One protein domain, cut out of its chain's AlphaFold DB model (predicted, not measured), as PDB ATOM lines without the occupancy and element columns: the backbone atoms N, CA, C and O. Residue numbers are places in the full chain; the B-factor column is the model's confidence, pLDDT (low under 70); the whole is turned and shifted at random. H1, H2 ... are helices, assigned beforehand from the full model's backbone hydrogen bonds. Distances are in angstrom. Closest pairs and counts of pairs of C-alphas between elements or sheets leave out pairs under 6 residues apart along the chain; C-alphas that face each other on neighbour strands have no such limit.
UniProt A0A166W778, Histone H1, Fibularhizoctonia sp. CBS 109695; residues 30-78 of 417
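This is residues 30 to 78 of the 417 residues of the protein "Histone H1" of Fibularhizoctonia sp. CBS 109695 (UniProt A0A166W778). Read from residue 30, this is an open zigzag of four helices with no packed core: H1 makes a corner with the long helix H2, H3 folds back from H2 in a narrow V, and H4 sticks out at the other end, its residues 68 to 78 standing free. The printed part has 49 residues, with four named helices in the order H1, H2, H3, H4 and no named strand; the class is all helix. The whole is loose, with a radius of gyration of the C-alphas of 13.5 A, and spans 35 by 28 by 17 A.

Start with H1, residues 30 to 38, and H2, residues 41 to 54: they are close but not clearly touching, with the C-alphas of Leu 36 and Ile 44 the closest at 7.1 A. Their lines stand at a steep tilt of 57 degrees, opposite ways. Go on to H3, residues 57 to 63, close to H2 but not clearly touching it; look at the C-alphas of Glu 52 and Arg 60, the closest, 6.9 A apart. H2 and H3 run opposite ways at a shallow tilt of 25 degrees. H4, residues 68 to 78, is apart from H1, H2 and H3, and H1 is apart from H3. In H1, H3 and H4 every O i to N i+4 pair is within hydrogen-bond range; in H2 8 of 10 are.

Find C-alpha 30 at (178.270, 303.613, 252.087); from there H1 runs 12.7 A to C-alpha 38. H2 begins at C-alpha 41, at (177.340, 311.286, 234.953), and runs 21.0 A to C-alpha 54. H3 covers 10.0 A from C-alpha 57 to C-alpha 63. H4 runs 15.3 A from C-alpha 68 to C-alpha 78, at (193.643, 324.162, 231.774).

Look at Leu 31 and Gln 77 for the two C-alphas farthest apart, 36.2 A. The printed part has no cut, and the links H1 to H2, H2 to H3 and H3 to H4 are tight. The mean pLDDT of the printed part is 92.6, and no printed residue is under 70.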
ATOM      1  N   ALA A  30     177.591 304.525 253.007       94.50
ATOM      2  CA  ALA A  30     178.270 303.613 252.087       94.50
ATOM      3  C   ALA A  30     177.366 303.266 250.893       94.50
ATOM      4  O   ALA A  30     177.772 303.470 249.749       94.50
ATOM      5  N   LEU A  31     176.108 302.887 251.146       94.50
ATOM      6  CA  LEU A  31     175.112 302.636 250.099       94.50
ATOM      7  C   LEU A  31     174.871 303.854 249.202       94.50
ATOM      8  O   LEU A  31     174.806 303.701 247.984       94.50
ATOM      9  N   LYS A  32     174.798 305.068 249.765       91.62
ATOM     10  CA  LYS A  32     174.691 306.304 248.967       91.62
ATOM     11  C   LYS A  32     175.887 306.499 248.032       91.62
ATOM     12  O   LYS A  32     175.683 306.878 246.883       91.62
ATOM     13  N   ARG A  33     177.116 306.225 248.492       93.25
ATOM     14  CA  ARG A  33     178.321 306.296 247.643       93.25
ATOM     15  C   ARG A  33     178.272 305.257 246.521       93.25
ATOM     16  O   ARG A  33     178.523 305.615 245.376       93.25
ATOM     17  N   THR A  34     177.891 304.014 246.825       96.62
ATOM     18  CA  THR A  34     177.732 302.952 245.817       96.62
ATOM     19  C   THR A  34     176.664 303.311 244.786       96.62
ATOM     20  O   THR A  34     176.931 303.230 243.593       96.62
ATOM     21  N   TYR A  35     175.487 303.771 245.220       96.81
ATOM     22  CA  TYR A  35     174.404 304.192 244.328       96.81
ATOM     23  C   TYR A  35     174.841 305.326 243.390       96.81
ATOM     24  O   TYR A  35     174.702 305.200 242.177       96.81
ATOM     25  N   LEU A  36     175.437 306.397 243.929       94.44
ATOM     26  CA  LEU A  36     175.926 307.519 243.117       94.44
ATOM     27  C   LEU A  36     177.049 307.108 242.150       94.44
ATOM     28  O   LEU A  36     177.153 307.693 241.080       94.44
ATOM     29  N   GLY A  37     177.856 306.100 242.493       95.62
ATOM     30  CA  GLY A  37     178.890 305.548 241.610       95.62
ATOM     31  C   GLY A  37     178.365 304.676 240.461       95.62
ATOM     32  O   GLY A  37     179.100 304.448 239.505       95.62
ATOM     33  N   LEU A  38     177.116 304.199 240.536       97.19
ATOM     34  CA  LEU A  38     176.457 303.418 239.478       97.19
ATOM     35  C   LEU A  38     175.635 304.282 238.506       97.19
ATOM     36  O   LEU A  38     175.231 303.793 237.452       97.19
ATOM     37  N   LEU A  39     175.363 305.543 238.850       95.00
ATOM     38  CA  LEU A  39     174.619 306.461 237.990       95.00
ATOM     39  C   LEU A  39     175.473 306.966 236.824       95.00
ATOM     40  O   LEU A  39     176.670 307.224 236.960       95.00
ATOM     41  N   LEU A  40     174.826 307.203 235.681       96.88
ATOM     42  CA  LEU A  40     175.466 307.909 234.575       96.88
ATOM     43  C   LEU A  40     175.813 309.345 235.012       96.88
ATOM     44  O   LEU A  40     174.996 309.980 235.686       96.88
ATOM     45  N   PRO A  41     176.951 309.925 234.574       94.62
ATOM     46  CA  PRO A  41     177.340 311.286 234.953       94.62
ATOM     47  C   PRO A  41     176.250 312.339 234.713       94.62
ATOM     48  O   PRO A  41     176.110 313.275 235.493       94.62
ATOM     49  N   GLN A  42     175.432 312.157 233.672       94.25
ATOM     50  CA  GLN A  42     174.314 313.044 233.355       94.25
ATOM     51  C   GLN A  42     173.181 312.989 234.397       94.25
ATOM     52  O   GLN A  42     172.663 314.034 234.777       94.25
ATOM     53  N   GLN A  43     172.870 311.810 234.945       95.38
ATOM     54  CA  GLN A  43     171.884 311.659 236.024       95.38
ATOM     55  C   GLN A  43     172.382 312.296 237.329       95.38
ATOM     56  O   GLN A  43     171.607 312.910 238.057       95.38
ATOM     57  N   ILE A  44     173.687 312.202 237.614       93.56
ATOM     58  CA  ILE A  44     174.299 312.872 238.773       93.56
ATOM     59  C   ILE A  44     174.156 314.397 238.637       93.56
ATOM     60  O   ILE A  44     173.774 315.064 239.598       93.56
ATOM     61  N   ILE A  45     174.396 314.946 237.439       92.62
ATOM     62  CA  ILE A  45     174.204 316.375 237.144       92.62
ATOM     63  C   ILE A  45     172.740 316.790 237.369       92.62
ATOM     64  O   ILE A  45     172.495 317.773 238.066       92.62
ATOM     65  N   GLU A  46     171.770 316.036 236.845       94.06
ATOM     66  CA  GLU A  46     170.338 316.317 237.030       94.06
ATOM     67  C   GLU A  46     169.916 316.297 238.508       94.06
ATOM     68  O   GLU A  46     169.186 317.184 238.957       94.06
ATOM     69  N   ILE A  47     170.422 315.340 239.292       92.06
ATOM     70  CA  ILE A  47     170.180 315.257 240.741       92.06
ATOM     71  C   ILE A  47     170.764 316.481 241.463       92.06
ATOM     72  O   ILE A  47     170.073 317.106 242.271       92.06
ATOM     73  N   CYS A  48     172.005 316.869 241.156       92.31
ATOM     74  CA  CYS A  48     172.640 318.058 241.731       92.31
ATOM     75  C   CYS A  48     171.866 319.349 241.410       92.31
ATOM     76  O   CYS A  48     171.619 320.149 242.314       92.31
ATOM     77  N   LEU A  49     171.435 319.530 240.158       92.81
ATOM     78  CA  LEU A  49     170.640 320.690 239.732       92.81
ATOM     79  C   LEU A  49     169.239 320.700 240.367       92.81
ATOM     80  O   LEU A  49     168.737 321.758 240.741       92.81
ATOM     81  N   SER A  50     168.625 319.529 240.562       93.69
ATOM     82  CA  SER A  50     167.324 319.407 241.236       93.69
ATOM     83  C   SER A  50     167.409 319.792 242.716       93.69
ATOM     84  O   SER A  50     166.547 320.511 243.225       93.69
ATOM     85  N   PHE A  51     168.476 319.382 243.414       91.19
ATOM     86  CA  PHE A  51     168.715 319.810 244.795       91.19
ATOM     87  C   PHE A  51     168.993 321.312 244.918       91.19
ATOM     88  O   PHE A  51     168.663 321.901 245.949       91.19
ATOM     89  N   GLU A  52     169.551 321.953 243.887       89.31
ATOM     90  CA  GLU A  52     169.856 323.383 243.921       89.31
ATOM     91  C   GLU A  52     168.606 324.252 244.148       89.31
ATOM     92  O   GLU A  52     168.662 325.220 244.910       89.31
ATOM     93  N   VAL A  53     167.457 323.876 243.580       90.69
ATOM     94  CA  VAL A  53     166.177 324.591 243.767       90.69
ATOM     95  C   VAL A  53     165.790 324.692 245.250       90.69
ATOM     96  O   VAL A  53     165.231 325.700 245.686       90.69
ATOM     97  N   HIS A  54     166.145 323.679 246.040       91.88
ATOM     98  CA  HIS A  54     165.867 323.599 247.475       91.88
ATOM     99  C   HIS A  54     167.068 324.010 248.348       91.88
ATOM    100  O   HIS A  54     166.944 324.105 249.573       91.88
ATOM    101  N   ALA A  55     168.228 324.286 247.747       90.19
ATOM    102  CA  ALA A  55     169.445 324.625 248.466       90.19
ATOM    103  C   ALA A  55     169.406 326.075 249.007       90.19
ATOM    104  O   ALA A  55     169.204 327.037 248.249       90.19
ATOM    105  N   PRO A  56     169.666 326.283 250.314       88.56
ATOM    106  CA  PRO A  56     169.798 327.613 250.900       88.56
ATOM    107  C   PRO A  56     170.857 328.450 250.173       88.56
ATOM    108  O   PRO A  56     171.908 327.936 249.793       88.56
ATOM    109  N   TYR A  57     170.613 329.754 250.022       82.06
ATOM    110  CA  TYR A  57     171.450 330.643 249.200       82.06
ATOM    111  C   TYR A  57     172.954 330.587 249.534       82.06
ATOM    112  O   TYR A  57     173.779 330.552 248.628       82.06
ATOM    113  N   HIS A  58     173.321 330.501 250.818       86.81
ATOM    114  CA  HIS A  58     174.725 330.382 251.235       86.81
ATOM    115  C   HIS A  58     175.387 329.069 250.793       86.81
ATOM    116  O   HIS A  58     176.570 329.081 250.485       86.81
ATOM    117  N   VAL A  59     174.636 327.962 250.713       89.69
ATOM    118  CA  VAL A  59     175.152 326.680 250.202       89.69
ATOM    119  C   VAL A  59     175.396 326.782 248.698       89.69
ATOM    120  O   VAL A  59     176.444 326.372 248.211       89.69
ATOM    121  N   ARG A  60     174.471 327.404 247.956       87.38
ATOM    122  CA  ARG A  60     174.643 327.647 246.515       87.38
ATOM    123  C   ARG A  60     175.862 328.522 246.228       87.38
ATOM    124  O   ARG A  60     176.672 328.168 245.381       87.38
ATOM    125  N   ALA A  61     176.040 329.590 247.003       85.06
ATOM    126  CA  ALA A  61     177.194 330.483 246.908       85.06
ATOM    127  C   ALA A  61     178.536 329.849 247.339       85.06
ATOM    128  O   ALA A  61     179.583 330.399 247.010       85.06
ATOM    129  N   SER A  62     178.530 328.723 248.070       91.56
ATOM    130  CA  SER A  62     179.752 327.970 248.402       91.56
ATOM    131  C   SER A  62     180.047 326.817 247.439       91.56
ATOM    132  O   SER A  62     181.204 326.432 247.297       91.56
ATOM    133  N   VAL A  63     179.019 326.244 246.804       91.81
ATOM    134  CA  VAL A  63     179.158 325.148 245.827       91.81
ATOM    135  C   VAL A  63     179.541 325.684 244.446       91.81
ATOM    136  O   VAL A  63     180.381 325.088 243.772       91.81
ATOM    137  N   TRP A  64     178.964 326.814 244.034       91.50
ATOM    138  CA  TRP A  64     179.218 327.419 242.730       91.50
ATOM    139  C   TRP A  64     180.101 328.672 242.844       91.50
ATOM    140  O   TRP A  64     179.845 329.523 243.700       91.50
ATOM    141  N   PRO A  65     181.117 328.842 241.976       89.12
ATOM    142  CA  PRO A  65     181.892 330.078 241.922       89.12
ATOM    143  C   PRO A  65     181.005 331.250 241.474       89.12
ATOM    144  O   PRO A  65     180.171 331.090 240.585       89.12
ATOM    145  N   MET A  66     181.220 332.443 242.050       87.56
ATOM    146  CA  MET A  66     180.391 333.635 241.774       87.56
ATOM    147  C   MET A  66     180.302 333.999 240.285       87.56
ATOM    148  O   MET A  66     179.280 334.520 239.846       87.56
ATOM    149  N   ASP A  67     181.355 333.724 239.514       93.19
ATOM    150  CA  ASP A  67     181.338 333.809 238.057       93.19
ATOM    151  C   ASP A  67     181.599 332.428 237.444       93.19
ATOM    152  O   ASP A  67     182.733 331.996 237.219       93.19
ATOM    153  N   LEU A  68     180.501 331.733 237.154       93.06
ATOM    154  CA  LEU A  68     180.517 330.423 236.513       93.06
ATOM    155  C   LEU A  68     181.154 330.468 235.110       93.06
ATOM    156  O   LEU A  68     181.730 329.472 234.674       93.06
ATOM    157  N   LYS A  69     181.095 331.606 234.400       93.81
ATOM    158  CA  LYS A  69     181.621 331.720 233.029       93.81
ATOM    159  C   LYS A  69     183.145 331.768 233.016       93.81
ATOM    160  O   LYS A  69     183.752 331.016 232.252       93.81
ATOM    161  N   SER A  70     183.772 332.583 233.867       95.00
ATOM    162  CA  SER A  70     185.241 332.587 233.974       95.00
ATOM    163  C   SER A  70     185.783 331.282 234.559       95.00
ATOM    164  O   SER A  70     186.805 330.793 234.079       95.00
ATOM    165  N   ALA A  71     185.072 330.647 235.499       93.81
ATOM    166  CA  ALA A  71     185.444 329.323 236.005       93.81
ATOM    167  C   ALA A  71     185.444 328.244 234.900       93.81
ATOM    168  O   ALA A  71     186.397 327.468 234.792       93.81
ATOM    169  N   VAL A  72     184.423 328.222 234.033       95.62
ATOM    170  CA  VAL A  72     184.379 327.320 232.866       95.62
ATOM    171  C   VAL A  72     185.501 327.637 231.872       95.62
ATOM    172  O   VAL A  72     186.178 326.714 231.418       95.62
ATOM    173  N   ALA A  73     185.759 328.915 231.580       96.44
ATOM    174  CA  ALA A  73     186.854 329.320 230.695       96.44
ATOM    175  C   ALA A  73     188.232 328.885 231.237       96.44
ATOM    176  O   ALA A  73     189.046 328.346 230.487       96.44
ATOM    177  N   ALA A  74     188.474 329.028 232.543       94.38
ATOM    178  CA  ALA A  74     189.706 328.581 233.193       94.38
ATOM    179  C   ALA A  74     189.877 327.049 233.138       94.38
ATOM    180  O   ALA A  74     190.979 326.553 232.894       94.38
ATOM    181  N   LEU A  75     188.795 326.278 233.305       94.19
ATOM    182  CA  LEU A  75     188.822 324.817 233.146       94.19
ATOM    183  C   LEU A  75     189.100 324.389 231.697       94.19
ATOM    184  O   LEU A  75     189.837 323.424 231.480       94.19
ATOM    185  N   GLN A  76     188.556 325.106 230.711       94.94
ATOM    186  CA  GLN A  76     188.846 324.874 229.292       94.94
ATOM    187  C   GLN A  76     190.313 325.190 228.967       94.94
ATOM    188  O   GLN A  76     191.005 324.328 228.430       94.94
ATOM    189  N   GLN A  77     190.823 326.351 229.389       94.38
ATOM    190  CA  GLN A  77     192.239 326.716 229.242       94.38
ATOM    191  C   GLN A  77     193.168 325.676 229.878       94.38
ATOM    192  O   GLN A  77     194.145 325.263 229.258       94.38
ATOM    193  N   ARG A  78     192.845 325.188 231.083       93.75
ATOM    194  CA  ARG A  78     193.643 324.162 231.774       93.75
ATOM    195  C   ARG A  78     193.630 322.807 231.056       93.75
ATOM    196  O   ARG A  78     194.629 322.097 231.119       93.75
TER     197      ARG A  78